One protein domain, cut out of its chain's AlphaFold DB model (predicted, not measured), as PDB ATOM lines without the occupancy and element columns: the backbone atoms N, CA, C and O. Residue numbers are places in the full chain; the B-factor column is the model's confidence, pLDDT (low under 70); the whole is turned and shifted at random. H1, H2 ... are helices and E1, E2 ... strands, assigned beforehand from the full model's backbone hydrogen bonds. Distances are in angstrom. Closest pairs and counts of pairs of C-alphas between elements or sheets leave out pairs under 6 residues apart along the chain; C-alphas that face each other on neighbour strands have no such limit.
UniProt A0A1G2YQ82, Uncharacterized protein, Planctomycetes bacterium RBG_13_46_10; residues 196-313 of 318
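AT A GLANCE: This is residues 196 to 313 of the 318 residues of an uncharacterized protein of Planctomycetes bacterium RBG_13_46_10 (UniProt A0A1G2YQ82). A sheet of four strands, E1 to E4, stands in the middle, with helix H1 over one face and H2 grazing the sheet about perpendicular to H1. Beyond the other face, with few contacts to it, lie a second sheet of three strands, E5 to E7, the small hairpin E8 and E9, and the short helix H3; E4 runs on into E5. The 118 printed residues hold three named helices and nine named strands in the order H1 H2 E1 E2 E3 E4 E5 E6 E7 E8 E9 H3, class mixed, with each sheet antiparallel in chain order. The whole is compact, with a radius of gyration of the C-alphas of 14.2 A and spans of 36 by 33 by 24 A.

HOW THE PARTS SIT: H1, residues 201 to 215, and H2, residues 224 to 232, are close but not clearly touching, with the closest C-alphas, of Phe 208 and Phe 230, 7.9 A apart. E1, residues 234 to 236, E2, 245 to 248, E3, 251 to 256, and E4, 259 to 262, form a meander, each strand the antiparallel neighbour of the one before; N 234 and O 247 are 2.8 A apart, N 246 and O 253 2.9 A, N 254 and O 261 2.9 A. H1 is on this sheet at a height of 10.0 A, making two layers, a helix on one face of a sheet; it lies over E4 and runs slantwise to the strands, at 57 degrees to E4 on the local plane. H2 only grazes the sheet with residues 229 to 232. E5, residues 264 to 269, E6, 272 to 277, and E7, 282 to 286, form a second meander, with N 266 and O 274 3.0 A apart and N 275 and O 284 2.8 A. E8, residues 293 to 295, and E9, 300 to 302, are a hairpin, with N 301 and O 294 2.8 A apart. H3, residues 308 to 312, is over E7, where the C-alphas of Arg 282 and Leu 311, the closest, are 5.8 A apart. In H1, H2 and H3 every O i to N i+4 pair is within hydrogen-bond range.

IN THESE COORDINATES: H1 begins at C-alpha 201 (19.182, 13.797, 98.320) and is 20.8 A long; H2 is 12.0 A. E3 measures 16.5 A, E5 15.9 A, E6 16.4 A and E7 13.8 A. E5 begins at C-alpha 264 (3.906, -7.951, 91.319), and H3 ends at C-alpha 312 (15.735, -11.759, 87.814).

THE WHOLE: The two C-alphas farthest apart, of Ala 202 and Glu 270, are 41.9 A apart. The printed part has no cut and no long link. Mean pLDDT of the printed part is 86.3; residues 270 to 271 and 289 to 290 are under 70.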
ATOM      1  N   LYS A 196      18.061   5.834 102.659       92.31
ATOM      2  CA  LYS A 196      18.265   7.010 103.518       92.31
ATOM      3  C   LYS A 196      19.730   7.272 103.855       92.31
ATOM      4  O   LYS A 196      20.152   8.423 103.907       92.31
ATOM      5  N   GLN A 197      20.466   6.202 104.138       91.88
ATOM      6  CA  GLN A 197      21.809   6.273 104.705       91.88
ATOM      7  C   GLN A 197      22.898   6.273 103.635       91.88
ATOM      8  O   GLN A 197      24.004   6.739 103.897       91.88
ATOM      9  N   ASN A 198      22.600   5.752 102.443       92.19
ATOM     10  CA  ASN A 198      23.608   5.501 101.415       92.19
ATOM     11  C   ASN A 198      23.464   6.398 100.184       92.19
ATOM     12  O   ASN A 198      24.413   6.516  99.411       92.19
ATOM     13  N   TYR A 199      22.313   7.041  99.979       93.00
ATOM     14  CA  TYR A 199      22.084   7.923  98.837       93.00
ATOM     15  C   TYR A 199      22.006   9.391  99.259       93.00
ATOM     16  O   TYR A 199      21.342   9.748 100.232       93.00
ATOM     17  N   SER A 200      22.617  10.272  98.466       93.38
ATOM     18  CA  SER A 200      22.411  11.721  98.566       93.38
ATOM     19  C   SER A 200      20.970  12.112  98.220       93.38
ATOM     20  O   SER A 200      20.270  11.389  97.514       93.38
ATOM     21  N   ALA A 201      20.530  13.305  98.629       90.75
ATOM     22  CA  ALA A 201      19.182  13.797  98.320       90.75
ATOM     23  C   ALA A 201      18.858  13.796  96.809       90.75
ATOM     24  O   ALA A 201      17.721  13.535  96.421       90.75
ATOM     25  N   ALA A 202      19.855  14.050  95.952       92.75
ATOM     26  CA  ALA A 202      19.690  14.001  94.501       92.75
ATOM     27  C   ALA A 202      19.476  12.564  93.993       92.75
ATOM     28  O   ALA A 202      18.545  12.325  93.228       92.75
ATOM     29  N   GLN A 203      20.279  11.605  94.469       94.12
ATOM     30  CA  GLN A 203      20.130  10.184  94.123       94.12
ATOM     31  C   GLN A 203      18.810   9.605  94.639       94.12
ATOM     32  O   GLN A 203      18.155   8.841  93.939       94.12
ATOM     33  N   GLN A 204      18.389   9.995  95.846       92.75
ATOM     34  CA  GLN A 204      17.091   9.606  96.398       92.75
ATOM     35  C   GLN A 204      15.947  10.099  95.512       92.75
ATOM     36  O   GLN A 204      15.043   9.329  95.202       92.75
ATOM     37  N   LYS A 205      16.005  11.355  95.053       90.94
ATOM     38  CA  LYS A 205      15.007  11.899  94.129       90.94
ATOM     39  C   LYS A 205      14.986  11.144  92.797       90.94
ATOM     40  O   LYS A 205      13.919  10.761  92.338       90.94
ATOM     41  N   GLU A 206      16.150  10.886  92.205       91.50
ATOM     42  CA  GLU A 206      16.236  10.135  90.947       91.50
ATOM     43  C   GLU A 206      15.674   8.711  91.087       91.50
ATOM     44  O   GLU A 206      14.906   8.249  90.240       91.50
ATOM     45  N   LEU A 207      16.028   8.005  92.166       92.06
ATOM     46  CA  LEU A 207      15.503   6.669  92.427       92.06
ATOM     47  C   LEU A 207      13.993   6.699  92.672       92.06
ATOM     48  O   LEU A 207      13.278   5.825  92.185       92.06
ATOM     49  N   PHE A 208      13.504   7.705  93.389       91.00
ATOM     50  CA  PHE A 208      12.079   7.897  93.603       91.00
ATOM     51  C   PHE A 208      11.323   8.051  92.277       91.00
ATOM     52  O   PHE A 208      10.376   7.302  92.040       91.00
ATOM     53  N   ASP A 209      11.787   8.926  91.380       89.56
ATOM     54  CA  ASP A 209      11.168   9.137  90.063       89.56
ATOM     55  C   ASP A 209      11.138   7.823  89.246       89.56
ATOM     56  O   ASP A 209      10.165   7.509  88.550       89.56
ATOM     57  N   ARG A 210      12.189   6.995  89.364       91.44
ATOM     58  CA  ARG A 210      12.247   5.656  88.749       91.44
ATOM     59  C   ARG A 210      11.250   4.675  89.372       91.44
ATOM     60  O   ARG A 210      10.628   3.917  88.627       91.44
ATOM     61  N   ILE A 211      11.099   4.668  90.699       90.69
ATOM     62  CA  ILE A 211      10.130   3.817  91.412       90.69
ATOM     63  C   ILE A 211       8.701   4.227  91.063       90.69
ATOM     64  O   ILE A 211       7.898   3.361  90.727       90.69
ATOM     65  N   GLU A 212       8.379   5.520  91.084       89.19
ATOM     66  CA  GLU A 212       7.048   6.020  90.728       89.19
ATOM     67  C   GLU A 212       6.659   5.577  89.311       89.19
ATOM     68  O   GLU A 212       5.578   5.020  89.093       89.19
ATOM     69  N   LYS A 213       7.594   5.703  88.358       89.50
ATOM     70  CA  LYS A 213       7.414   5.200  86.992       89.50
ATOM     71  C   LYS A 213       7.205   3.682  86.941       89.50
ATOM     72  O   LYS A 213       6.375   3.223  86.161       89.50
ATOM     73  N   ALA A 214       7.940   2.911  87.744       89.31
ATOM     74  CA  ALA A 214       7.835   1.451  87.790       89.31
ATOM     75  C   ALA A 214       6.515   0.962  88.410       89.31
ATOM     76  O   ALA A 214       5.975  -0.058  87.988       89.31
ATOM     77  N   VAL A 215       5.994   1.678  89.409       87.06
ATOM     78  CA  VAL A 215       4.707   1.382  90.059       87.06
ATOM     79  C   VAL A 215       3.528   1.835  89.190       87.06
ATOM     80  O   VAL A 215       2.442   1.259  89.271       87.06
ATOM     81  N   GLY A 216       3.721   2.866  88.359       82.44
ATOM     82  CA  GLY A 216       2.684   3.410  87.480       82.44
ATOM     83  C   GLY A 216       1.578   4.164  88.226       82.44
ATOM     84  O   GLY A 216       0.491   4.362  87.683       82.44
ATOM     85  N   LYS A 217       1.826   4.562  89.480       79.56
ATOM     86  CA  LYS A 217       0.907   5.341  90.319       79.56
ATOM     87  C   LYS A 217       1.691   6.402  91.088       79.56
ATOM     88  O   LYS A 217       2.813   6.104  91.493       79.56
ATOM     89  N   PRO A 218       1.099   7.587  91.320       79.38
ATOM     90  CA  PRO A 218       1.771   8.644  92.055       79.38
ATOM     91  C   PRO A 218       2.049   8.216  93.497       79.38
ATOM     92  O   PRO A 218       1.174   7.649  94.159       79.38
ATOM     93  N   ILE A 219       3.254   8.511  93.980       80.81
ATOM     94  CA  ILE A 219       3.672   8.296  95.373       80.81
ATOM     95  C   ILE A 219       3.880   9.679  96.004       80.81
ATOM     96  O   ILE A 219       4.375  10.598  95.361       80.81
ATOM     97  N   ASN A 220       3.487   9.875  97.262       78.88
ATOM     98  CA  ASN A 220       3.600  11.179  97.920       78.88
ATOM     99  C   ASN A 220       4.678  11.160  99.009       78.88
ATOM    100  O   ASN A 220       4.406  10.747 100.127       78.88
ATOM    101  N   LEU A 221       5.876  11.683  98.737       80.31
ATOM    102  CA  LEU A 221       6.929  11.801  99.761       80.31
ATOM    103  C   LEU A 221       6.671  12.889 100.820       80.31
ATOM    104  O   LEU A 221       7.426  12.982 101.788       80.31
ATOM    105  N   ASN A 222       5.628  13.714 100.670       83.88
ATOM    106  CA  ASN A 222       5.180  14.584 101.762       83.88
ATOM    107  C   ASN A 222       4.340  13.818 102.794       83.88
ATOM    108  O   ASN A 222       4.131  14.325 103.893       83.88
ATOM    109  N   ASP A 223       3.864  12.614 102.456       88.12
ATOM    110  CA  ASP A 223       3.304  11.675 103.423       88.12
ATOM    111  C   ASP A 223       4.463  11.039 104.214       88.12
ATOM    112  O   ASP A 223       5.294  10.338 103.623       88.12
ATOM    113  N   PRO A 224       4.549  11.264 105.541       87.19
ATOM    114  CA  PRO A 224       5.628  10.723 106.360       87.19
ATOM    115  C   PRO A 224       5.743   9.200 106.282       87.19
ATOM    116  O   PRO A 224       6.856   8.686 106.305       87.19
ATOM    117  N   VAL A 225       4.622   8.485 106.134       86.62
ATOM    118  CA  VAL A 225       4.593   7.018 106.087       86.62
ATOM    119  C   VAL A 225       5.196   6.512 104.779       86.62
ATOM    120  O   VAL A 225       5.996   5.578 104.777       86.62
ATOM    121  N   GLN A 226       4.847   7.138 103.654       86.56
ATOM    122  CA  GLN A 226       5.400   6.762 102.349       86.56
ATOM    123  C   GLN A 226       6.875   7.144 102.240       86.56
ATOM    124  O   GLN A 226       7.668   6.386 101.681       86.56
ATOM    125  N   LYS A 227       7.258   8.289 102.811       88.38
ATOM    126  CA  LYS A 227       8.656   8.705 102.884       88.38
ATOM    127  C   LYS A 227       9.493   7.740 103.713       88.38
ATOM    128  O   LYS A 227      10.544   7.318 103.248       88.38
ATOM    129  N   GLU A 228       9.025   7.372 104.902       88.44
ATOM    130  CA  GLU A 228       9.699   6.407 105.771       88.44
ATOM    131  C   GLU A 228       9.828   5.036 105.099       88.44
ATOM    132  O   GLU A 228      10.913   4.455 105.092       88.44
ATOM    133  N   TRP A 229       8.762   4.554 104.450       88.38
ATOM    134  CA  TRP A 229       8.811   3.328 103.654       88.38
ATOM    135  C   TRP A 229       9.894   3.396 102.570       88.38
ATOM    136  O   TRP A 229      10.746   2.510 102.526       88.38
ATOM    137  N   PHE A 230       9.898   4.443 101.738       90.88
ATOM    138  CA  PHE A 230      10.891   4.620 100.675       90.88
ATOM    139  C   PHE A 230      12.313   4.684 101.245       90.88
ATOM    140  O   PHE A 230      13.190   3.942 100.817       90.88
ATOM    141  N   GLU A 231      12.531   5.514 102.263       91.12
ATOM    142  CA  GLU A 231      13.825   5.679 102.929       91.12
ATOM    143  C   GLU A 231      14.359   4.371 103.538       91.12
ATOM    144  O   GLU A 231      15.577   4.190 103.613       91.12
ATOM    145  N   SER A 232      13.464   3.463 103.945       89.12
ATOM    146  CA  SER A 232      13.799   2.167 104.550       89.12
ATOM    147  C   SER A 232      14.181   1.069 103.555       89.12
ATOM    148  O   SER A 232      14.699   0.035 103.980       89.12
ATOM    149  N   LEU A 233      13.938   1.257 102.250       91.56
ATOM    150  CA  LEU A 233      14.186   0.200 101.270       91.56
ATOM    151  C   LEU A 233      15.678  -0.147 101.193       91.56
ATOM    152  O   LEU A 233      16.525   0.749 101.214       91.56
ATOM    153  N   TYR A 234      15.999  -1.441 101.091       92.62
ATOM    154  CA  TYR A 234      17.382  -1.896 100.986       92.62
ATOM    155  C   TYR A 234      17.881  -1.855  99.551       92.62
ATOM    156  O   TYR A 234      17.142  -2.162  98.620       92.62
ATOM    157  N   ILE A 235      19.159  -1.532  99.412       92.12
ATOM    158  CA  ILE A 235      19.908  -1.519  98.162       92.12
ATOM    159  C   ILE A 235      20.742  -2.803  98.115       92.12
ATOM    160  O   ILE A 235      21.608  -3.008  98.968       92.12
ATOM    161  N   LEU A 236      20.478  -3.670  97.138       90.56
ATOM    162  CA  LEU A 236      21.233  -4.903  96.876       90.56
ATOM    163  C   LEU A 236      21.468  -5.052  95.371       90.56
ATOM    164  O   LEU A 236      20.849  -4.359  94.590       90.56
ATOM    165  N   ASP A 237      22.327  -5.974  94.958       91.00
ATOM    166  CA  ASP A 237      22.413  -6.438  93.566       91.00
ATOM    167  C   ASP A 237      22.030  -7.919  93.586       91.00
ATOM    168  O   ASP A 237      22.831  -8.763  93.996       91.00
ATOM    169  N   VAL A 238      20.760  -8.227  93.297       89.88
ATOM    170  CA  VAL A 238      20.203  -9.568  93.526       89.88
ATOM    171  C   VAL A 238      20.439 -10.516  92.358       89.88
ATOM    172  O   VAL A 238      20.339 -11.732  92.540       89.88
ATOM    173  N   ASN A 239      20.752  -9.995  91.173       88.25
ATOM    174  CA  ASN A 239      21.090 -10.783  89.985       88.25
ATOM    175  C   ASN A 239      22.591 -10.769  89.644       88.25
ATOM    176  O   ASN A 239      22.992 -11.476  88.718       88.25
ATOM    177  N   PHE A 240      23.404 -10.040  90.412       87.38
ATOM    178  CA  PHE A 240      24.841  -9.862  90.204       87.38
ATOM    179  C   PHE A 240      25.173  -9.261  88.830       87.38
ATOM    180  O   PHE A 240      26.191  -9.610  88.225       87.38
ATOM    181  N   ASP A 241      24.307  -8.386  88.308       86.19
ATOM    182  CA  ASP A 241      24.510  -7.719  87.016       86.19
ATOM    183  C   ASP A 241      25.248  -6.372  87.132       86.19
ATOM    184  O   ASP A 241      25.489  -5.696  86.121       86.19
ATOM    185  N   GLY A 242      25.661  -6.010  88.352       87.12
ATOM    186  CA  GLY A 242      26.349  -4.768  88.675       87.12
ATOM    187  C   GLY A 242      25.409  -3.574  88.825       87.12
ATOM    188  O   GLY A 242      25.892  -2.440  88.901       87.12
ATOM    189  N   LYS A 243      24.089  -3.791  88.834       87.69
ATOM    190  CA  LYS A 243      23.083  -2.749  89.045       87.69
ATOM    191  C   LYS A 243      22.321  -2.993  90.332       87.69
ATOM    192  O   LYS A 243      22.056  -4.113  90.741       87.69
ATOM    193  N   GLU A 244      21.957  -1.892  90.968       89.75
ATOM    194  CA  GLU A 244      21.246  -1.930  92.234       89.75
ATOM    195  C   GLU A 244      19.754  -2.231  92.011       89.75
ATOM    196  O   GLU A 244      19.050  -1.556  91.252       89.75
ATOM    197  N   ASP A 245      19.288  -3.252  92.709       90.75
ATOM    198  CA  ASP A 245      17.913  -3.639  92.970       90.75
ATOM    199  C   ASP A 245      17.468  -3.110  94.338       90.75
ATOM    200  O   ASP A 245      18.275  -2.903  95.250       90.75
ATOM    201  N   ILE A 246      16.159  -2.922  94.503       91.38
ATOM    202  CA  ILE A 246      15.590  -2.332  95.716       91.38
ATOM    203  C   ILE A 246      14.640  -3.321  96.383       91.38
ATOM    204  O   ILE A 246      13.638  -3.733  95.799       91.38
ATOM    205  N   VAL A 247      14.934  -3.702  97.624       85.50
ATOM    206  CA  VAL A 247      14.240  -4.795  98.316       85.50
ATOM    207  C   VAL A 247      13.940  -4.426  99.760       85.50
ATOM    208  O   VAL A 247      14.793  -3.888 100.452       85.50
ATOM    209  N   PHE A 248      12.749  -4.729 100.271       74.62
ATOM    210  CA  PHE A 248      12.487  -4.624 101.711       74.62
ATOM    211  C   PHE A 248      11.192  -5.310 102.097       74.62
ATOM    212  O   PHE A 248      10.169  -4.923 101.547       74.62
ATOM    213  N   LYS A 249      11.227  -6.226 103.083       70.19
ATOM    214  CA  LYS A 249      10.123  -6.954 103.769       70.19
ATOM    215  C   LYS A 249       8.942  -7.446 102.901       70.19
ATOM    216  O   LYS A 249       8.591  -8.616 103.012       70.19
ATOM    217  N   LYS A 250       8.292  -6.559 102.138       70.56
ATOM    218  CA  LYS A 250       7.095  -6.726 101.298       70.56
ATOM    219  C   LYS A 250       7.189  -6.111  99.884       70.56
ATOM    220  O   LYS A 250       6.294  -6.345  99.079       70.56
ATOM    221  N   SER A 251       8.208  -5.307  99.591       79.25
ATOM    222  CA  SER A 251       8.387  -4.589  98.324       79.25
ATOM    223  C   SER A 251       9.654  -5.064  97.632       79.25
ATOM    224  O   SER A 251      10.677  -5.286  98.284       79.25
ATOM    225  N   PHE A 252       9.575  -5.215  96.314       85.62
ATOM    226  CA  PHE A 252      10.687  -5.703  95.521       85.62
ATOM    227  C   PHE A 252      10.690  -5.005  94.163       85.62
ATOM    228  O   PHE A 252       9.696  -5.039  93.438       85.62
ATOM    229  N   PHE A 253      11.815  -4.385  93.825       89.50
ATOM    230  CA  PHE A 253      12.047  -3.740  92.547       89.50
ATOM    231  C   PHE A 253      13.334  -4.271  91.935       89.50
ATOM    232  O   PHE A 253      14.396  -4.201  92.552       89.50
ATOM    233  N   VAL A 254      13.224  -4.783  90.714       89.06
ATOM    234  CA  VAL A 254      14.343  -5.366  89.971       89.06
ATOM    235  C   VAL A 254      14.790  -4.380  88.910       89.06
ATOM    236  O   VAL A 254      13.978  -3.922  88.101       89.06
ATOM    237  N   THR A 255      16.075  -4.071  88.870       87.06
ATOM    238  CA  THR A 255      16.691  -3.368  87.759       87.06
ATOM    239  C   THR A 255      17.051  -4.379  86.675       87.06
ATOM    240  O   THR A 255      17.744  -5.365  86.892       87.06
ATOM    241  N   SER A 256      16.584  -4.127  85.453       83.12
ATOM    242  CA  SER A 256      17.055  -4.843  84.270       83.12
ATOM    243  C   SER A 256      17.332  -3.843  83.163       83.12
ATOM    244  O   SER A 256      16.481  -3.026  82.801       83.12
ATOM    245  N   HIS A 257      18.544  -3.898  82.606       79.81
ATOM    246  CA  HIS A 257      19.056  -2.824  81.752       79.81
ATOM    247  C   HIS A 257      18.981  -1.488  82.510       79.81
ATOM    248  O   HIS A 257      19.523  -1.414  83.604       79.81
ATOM    249  N   ASN A 258      18.386  -0.431  81.961       79.62
ATOM    250  CA  ASN A 258      18.313   0.876  82.631       79.62
ATOM    251  C   ASN A 258      16.903   1.175  83.155       79.62
ATOM    252  O   ASN A 258      16.536   2.334  83.337       79.62
ATOM    253  N   MET A 259      16.090   0.135  83.349       85.12
ATOM    254  CA  MET A 259      14.725   0.259  83.842       85.12
ATOM    255  C   MET A 259      14.563  -0.508  85.145       85.12
ATOM    256  O   MET A 259      15.129  -1.586  85.316       85.12
ATOM    257  N   LEU A 260      13.782   0.082  86.043       89.50
ATOM    258  CA  LEU A 260      13.354  -0.533  87.285       89.50
ATOM    259  C   LEU A 260      11.950  -1.101  87.077       89.50
ATOM    260  O   LEU A 260      11.096  -0.427  86.498       89.50
ATOM    261  N   TYR A 261      11.720  -2.319  87.540       87.94
ATOM    262  CA  TYR A 261      10.442  -3.006  87.436       87.94
ATOM    263  C   TYR A 261       9.922  -3.334  88.823       87.94
ATOM    264  O   TYR A 261      10.658  -3.862  89.654       87.94
ATOM    265  N   ASN A 262       8.647  -3.050  89.063       90.06
ATOM    266  CA  ASN A 262       7.965  -3.494  90.267       90.06
ATOM    267  C   ASN A 262       7.647  -4.991  90.150       90.06
ATOM    268  O   ASN A 262       7.046  -5.418  89.165       90.06
ATOM    269  N   VAL A 263       8.033  -5.782  91.147       87.50
ATOM    270  CA  VAL A 263       7.610  -7.181  91.228       87.50
ATOM    271  C   VAL A 263       6.180  -7.213  91.744       87.50
ATOM    272  O   VAL A 263       5.872  -6.757  92.849       87.50
ATOM    273  N   GLU A 264       5.297  -7.779  90.936       84.00
ATOM    274  CA  GLU A 264       3.906  -7.951  91.319       84.00
ATOM    275  C   GLU A 264       3.788  -9.123  92.285       84.00
ATOM    276  O   GLU A 264       4.386 -10.179  92.071       84.00
ATOM    277  N   HIS A 265       2.992  -8.955  93.337       82.56
ATOM    278  CA  HIS A 265       2.630 -10.050  94.222       82.56
ATOM    279  C   HIS A 265       1.123 -10.083  94.431       82.56
ATOM    280  O   HIS A 265       0.487  -9.057  94.676       82.56
ATOM    281  N   VAL A 266       0.551 -11.279  94.343       81.31
ATOM    282  CA  VAL A 266      -0.882 -11.508  94.530       81.31
ATOM    283  C   VAL A 266      -1.118 -12.654  95.498       81.31
ATOM    284  O   VAL A 266      -0.344 -13.612  95.566       81.31
ATOM    285  N   TYR A 267      -2.209 -12.544  96.245       79.62
ATOM    286  CA  TYR A 267      -2.692 -13.608  97.111       79.62
ATOM    287  C   TYR A 267      -3.366 -14.687  96.261       79.62
ATOM    288  O   TYR A 267      -4.224 -14.368  95.434       79.62
ATOM    289  N   LYS A 268      -2.958 -15.947  96.431       70.25
ATOM    290  CA  LYS A 268      -3.524 -17.084  95.683       70.25
ATOM    291  C   LYS A 268      -4.353 -18.015  96.569       70.25
ATOM    292  O   LYS A 268      -5.428 -18.422  96.139       70.25
ATOM    293  N   TYR A 269      -3.880 -18.303  97.784       71.12
ATOM    294  CA  TYR A 269      -4.509 -19.202  98.769       71.12
ATOM    295  C   TYR A 269      -4.328 -18.658 100.191       71.12
ATOM    296  O   TYR A 269      -3.589 -17.690 100.349       71.12
ATOM    297  N   GLU A 270      -4.957 -19.291 101.198       65.56
ATOM    298  CA  GLU A 270      -5.109 -18.766 102.572       65.56
ATOM    299  C   GLU A 270      -3.827 -18.174 103.205       65.56
ATOM    300  O   GLU A 270      -3.925 -17.209 103.959       65.56
ATOM    301  N   ASP A 271      -2.631 -18.623 102.807       69.50
ATOM    302  CA  ASP A 271      -1.350 -18.028 103.218       69.50
ATOM    303  C   ASP A 271      -0.250 -18.085 102.130       69.50
ATOM    304  O   ASP A 271       0.944 -18.046 102.433       69.50
ATOM    305  N   GLU A 272      -0.624 -18.170 100.846       78.69
ATOM    306  CA  GLU A 272       0.344 -18.266  99.739       78.69
ATOM    307  C   GLU A 272       0.372 -17.016  98.853       78.69
ATOM    308  O   GLU A 272      -0.653 -16.531  98.360       78.69
ATOM    309  N   TYR A 273       1.593 -16.541  98.598       82.12
ATOM    310  CA  TYR A 273       1.890 -15.389  97.758       82.12
ATOM    311  C   TYR A 273       2.569 -15.853  96.477       82.12
ATOM    312  O   TYR A 273       3.580 -16.552  96.530       82.12
ATOM    313  N   GLN A 274       2.032 -15.437  95.332       88.25
ATOM    314  CA  GLN A 274       2.713 -15.585  94.051       88.25
ATOM    315  C   GLN A 274       3.364 -14.260  93.681       88.25
ATOM    316  O   GLN A 274       2.679 -13.243  93.587       88.25
ATOM    317  N   PHE A 275       4.660 -14.308  93.408       88.62
ATOM    318  CA  PHE A 275       5.412 -13.232  92.787       88.62
ATOM    319  C   PHE A 275       5.532 -13.438  91.292       88.62
ATOM    320  O   PHE A 275       5.734 -14.570  90.851       88.62
ATOM    321  N   THR A 276       5.497 -12.346  90.541       90.62
ATOM    322  CA  THR A 276       5.811 -12.311  89.115       90.62
ATOM    323  C   THR A 276       6.909 -11.283  88.893       90.62
ATOM    324  O   THR A 276       6.746 -10.120  89.256       90.62
ATOM    325  N   PHE A 277       8.025 -11.715  88.308       89.56
ATOM    326  CA  PHE A 277       9.233 -10.913  88.127       89.56
ATOM    327  C   PHE A 277       9.328 -10.401  86.687       89.56
ATOM    328  O   PHE A 277       9.589 -11.185  85.772       89.56
ATOM    329  N   PRO A 278       9.137  -9.096  86.436       86.75
ATOM    330  CA  PRO A 278       9.408  -8.528  85.126       86.75
ATOM    331  C   PRO A 278      10.923  -8.342  84.903       86.75
ATOM    332  O   PRO A 278      11.691  -8.279  85.864       86.75
ATOM    333  N   PRO A 279      11.378  -8.223  83.643       85.12
ATOM    334  CA  PRO A 279      10.602  -8.406  82.416       85.12
ATOM    335  C   PRO A 279      10.440  -9.884  82.017       85.12
ATOM    336  O   PRO A 279       9.802 -10.168  81.012       85.12
ATOM    337  N   THR A 280      11.031 -10.827  82.762       85.62
ATOM    338  CA  THR A 280      11.061 -12.251  82.385       85.62
ATOM    339  C   THR A 280       9.696 -12.930  82.503       85.62
ATOM    340  O   THR A 280       9.468 -13.949  81.860       85.62
ATOM    341  N   GLY A 281       8.800 -12.396  83.338       87.88
ATOM    342  CA  GLY A 281       7.500 -12.997  83.640       87.88
ATOM    343  C   GLY A 281       7.603 -14.268  84.489       87.88
ATOM    344  O   GLY A 281       6.596 -14.942  84.695       87.88
ATOM    345  N   ARG A 282       8.802 -14.608  84.987       91.50
ATOM    346  CA  ARG A 282       9.015 -15.780  85.845       91.50
ATOM    347  C   ARG A 282       8.273 -15.593  87.160       91.50
ATOM    348  O   ARG A 282       8.186 -14.478  87.675       91.50
ATOM    349  N   THR A 283       7.765 -16.685  87.717       91.44
ATOM    350  CA  THR A 283       6.969 -16.645  88.941       91.44
ATOM    351  C   THR A 283       7.599 -17.447  90.066       91.44
ATOM    352  O   THR A 283       8.382 -18.368  89.834       91.44
ATOM    353  N   CYS A 284       7.256 -17.097  91.303       90.19
ATOM    354  CA  CYS A 284       7.578 -17.922  92.458       90.19
ATOM    355  C   CYS A 284       6.483 -17.873  93.522       90.19
ATOM    356  O   CYS A 284       5.839 -16.841  93.698       90.19
ATOM    357  N   HIS A 285       6.301 -18.982  94.234       88.50
ATOM    358  CA  HIS A 285       5.316 -19.133  95.299       88.50
ATOM    359  C   HIS A 285       6.017 -19.229  96.652       88.50
ATOM    360  O   HIS A 285       6.984 -19.975  96.784       88.50
ATOM    361  N   VAL A 286       5.516 -18.497  97.648       83.38
ATOM    362  CA  VAL A 286       6.013 -18.553  99.031       83.38
ATOM    363  C   VAL A 286       4.866 -18.558 100.033       83.38
ATOM    364  O   VAL A 286       3.790 -18.020  99.766       83.38
ATOM    365  N   LYS A 287       5.118 -19.116 101.220       78.19
ATOM    366  CA  LYS A 287       4.123 -19.284 102.297       78.19
ATOM    367  C   LYS A 287       4.116 -18.149 103.320       78.19
ATOM    368  O   LYS A 287       3.569 -18.277 104.416       78.19
ATOM    369  N   SER A 288       4.803 -17.047 103.035       70.81
ATOM    370  CA  SER A 288       4.921 -15.947 103.981       70.81
ATOM    371  C   SER A 288       4.797 -14.599 103.308       70.81
ATOM    372  O   SER A 288       5.392 -14.382 102.270       70.81
ATOM    373  N   ARG A 289       4.084 -13.670 103.956       65.31
ATOM    374  CA  ARG A 289       4.020 -12.252 103.567       65.31
ATOM    375  C   ARG A 289       5.326 -11.497 103.815       65.31
ATOM    376  O   ARG A 289       5.508 -10.395 103.309       65.31
ATOM    377  N   PHE A 290       6.156 -12.019 104.710       68.88
ATOM    378  CA  PHE A 290       7.467 -11.466 104.998       68.88
ATOM    379  C   PHE A 290       8.464 -12.325 104.246       68.88
ATOM    380  O   PHE A 290       8.405 -13.546 104.350       68.88
ATOM    381  N   PHE A 291       9.332 -11.683 103.481       75.69
ATOM    382  CA  PHE A 291      10.208 -12.349 102.527       75.69
ATOM    383  C   PHE A 291      11.637 -12.317 103.054       75.69
ATOM    384  O   PHE A 291      12.392 -11.396 102.735       75.69
ATOM    385  N   PRO A 292      12.004 -13.256 103.935       82.00
ATOM    386  CA  PRO A 292      13.354 -13.312 104.440       82.00
ATOM    387  C   PRO A 292      14.344 -13.544 103.299       82.00
ATOM    388  O   PRO A 292      14.116 -14.406 102.447       82.00
ATOM    389  N   LEU A 293      15.438 -12.784 103.309       89.06
ATOM    390  CA  LEU A 293      16.485 -12.878 102.303       89.06
ATOM    391  C   LEU A 293      17.664 -13.676 102.842       89.06
ATOM    392  O   LEU A 293      18.252 -13.345 103.877       89.06
ATOM    393  N   THR A 294      18.037 -14.709 102.101       92.50
ATOM    394  CA  THR A 294      19.267 -15.463 102.329       92.50
ATOM    395  C   THR A 294      20.101 -15.499 101.060       92.50
ATOM    396  O   THR A 294      19.613 -15.238  99.962       92.50
ATOM    397  N   THR A 295      21.382 -15.818 101.193       93.69
ATOM    398  CA  THR A 295      22.256 -16.061 100.045       93.69
ATOM    399  C   THR A 295      23.241 -17.180 100.343       93.69
ATOM    400  O   THR A 295      23.645 -17.394 101.488       93.69
ATOM    401  N   ASP A 296      23.607 -17.933  99.309       94.50
ATOM    402  CA  ASP A 296      24.700 -18.912  99.337       94.50
ATOM    403  C   ASP A 296      26.030 -18.338  98.813       94.50
ATOM    404  O   ASP A 296      27.009 -19.077  98.699       94.50
ATOM    405  N   GLY A 297      26.067 -17.032  98.520       93.44
ATOM    406  CA  GLY A 297      27.209 -16.334  97.933       93.44
ATOM    407  C   GLY A 297      27.136 -16.192  96.413       93.44
ATOM    408  O   GLY A 297      27.729 -15.275  95.854       93.44
ATOM    409  N   LYS A 298      26.375 -17.066  95.745       93.25
ATOM    410  CA  LYS A 298      26.173 -17.066  94.289       93.25
ATOM    411  C   LYS A 298      24.763 -16.637  93.895       93.25
ATOM    412  O   LYS A 298      24.573 -16.079  92.823       93.25
ATOM    413  N   ASN A 299      23.776 -16.953  94.724       94.62
ATOM    414  CA  ASN A 299      22.376 -16.646  94.492       94.62
ATOM    415  C   ASN A 299      21.749 -16.060  95.754       94.62
ATOM    416  O   ASN A 299      22.103 -16.446  96.874       94.62
ATOM    417  N   TYR A 300      20.772 -15.184  95.565       93.38
ATOM    418  CA  TYR A 300      19.835 -14.783  96.604       93.38
ATOM    419  C   TYR A 300      18.602 -15.669  96.585       93.38
ATOM    420  O   TYR A 300      18.166 -16.140  95.531       93.38
ATOM    421  N   TYR A 301      18.016 -15.852  97.761       91.00
ATOM    422  CA  TYR A 301      16.793 -16.602  97.937       91.00
ATOM    423  C   TYR A 301      15.788 -15.821  98.768       91.00
ATOM    424  O   TYR A 301      16.150 -15.206  99.771       91.00
ATOM    425  N   ILE A 302      14.522 -15.906  98.371       87.31
ATOM    426  CA  ILE A 302      13.395 -15.501  99.211       87.31
ATOM    427  C   ILE A 302      12.842 -16.748  99.892       87.31
ATOM    428  O   ILE A 302      12.569 -17.745  99.217       87.31
ATOM    429  N   ASP A 303      12.683 -16.687 101.217       80.00
ATOM    430  CA  ASP A 303      12.095 -17.774 102.018       80.00
ATOM    431  C   ASP A 303      12.832 -19.110 101.831       80.00
ATOM    432  O   ASP A 303      12.229 -20.171 101.864       80.00
ATOM    433  N   ASN A 304      14.142 -19.050 101.529       81.31
ATOM    434  CA  ASN A 304      14.993 -20.177 101.102       81.31
ATOM    435  C   ASN A 304      14.447 -21.041  99.946       81.31
ATOM    436  O   ASN A 304      15.050 -22.074  99.639       81.31
ATOM    437  N   GLN A 305      13.363 -20.625  99.296       84.50
ATOM    438  CA  GLN A 305      12.623 -21.392  98.297       84.50
ATOM    439  C   GLN A 305      12.857 -20.822  96.896       84.50
ATOM    440  O   GLN A 305      13.281 -21.534  95.987       84.50
ATOM    441  N   CYS A 306      12.642 -19.518  96.725       88.81
ATOM    442  CA  CYS A 306      12.738 -18.859  95.428       88.81
ATOM    443  C   CYS A 306      14.172 -18.429  95.149       88.81
ATOM    444  O   CYS A 306      14.647 -17.523  95.826       88.81
ATOM    445  N   ASN A 307      14.845 -19.001  94.144       92.38
ATOM    446  CA  ASN A 307      16.124 -18.463  93.666       92.38
ATOM    447  C   ASN A 307      15.876 -17.140  92.932       92.38
ATOM    448  O   ASN A 307      15.552 -17.110  91.748       92.38
ATOM    449  N   LEU A 308      16.035 -16.049  93.666       90.31
ATOM    450  CA  LEU A 308      15.763 -14.701  93.214       90.31
ATOM    451  C   LEU A 308      16.698 -14.292  92.077       90.31
ATOM    452  O   LEU A 308      16.219 -13.795  91.067       90.31
ATOM    453  N   THR A 309      17.989 -14.607  92.191       91.50
ATOM    454  CA  THR A 309      18.998 -14.361  91.147       91.50
ATOM    455  C   THR A 309      18.602 -14.992  89.818       91.50
ATOM    456  O   THR A 309      18.701 -14.362  88.771       91.50
ATOM    457  N   ALA A 310      18.097 -16.227  89.841       91.25
ATOM    458  CA  ALA A 310      17.617 -16.894  88.637       91.25
ATOM    459  C   ALA A 310      16.299 -16.303  88.121       91.25
ATOM    460  O   ALA A 310      16.062 -16.304  86.921       91.25
ATOM    461  N   LEU A 311      15.417 -15.797  88.981       90.56
ATOM    462  CA  LEU A 311      14.151 -15.193  88.547       90.56
ATOM    463  C   LEU A 311      14.365 -13.836  87.857       90.56
ATOM    464  O   LEU A 311      13.604 -13.476  86.956       90.56
ATOM    465  N   THR A 312      15.424 -13.127  88.244       87.94
ATOM    466  CA  THR A 312      15.735 -11.759  87.814       87.94
ATOM    467  C   THR A 312      16.901 -11.671  86.831       87.94
ATOM    468  O   THR A 312      17.150 -10.603  86.266       87.94
ATOM    469  N   SER A 313      17.598 -12.783  86.571       85.62
ATOM    470  CA  SER A 313      18.596 -12.856  85.509       85.62
ATOM    471  C   SER A 313      17.947 -12.626  84.147       85.62
ATOM    472  O   SER A 313      16.809 -13.040  83.891       85.62
TER     473      SER A 313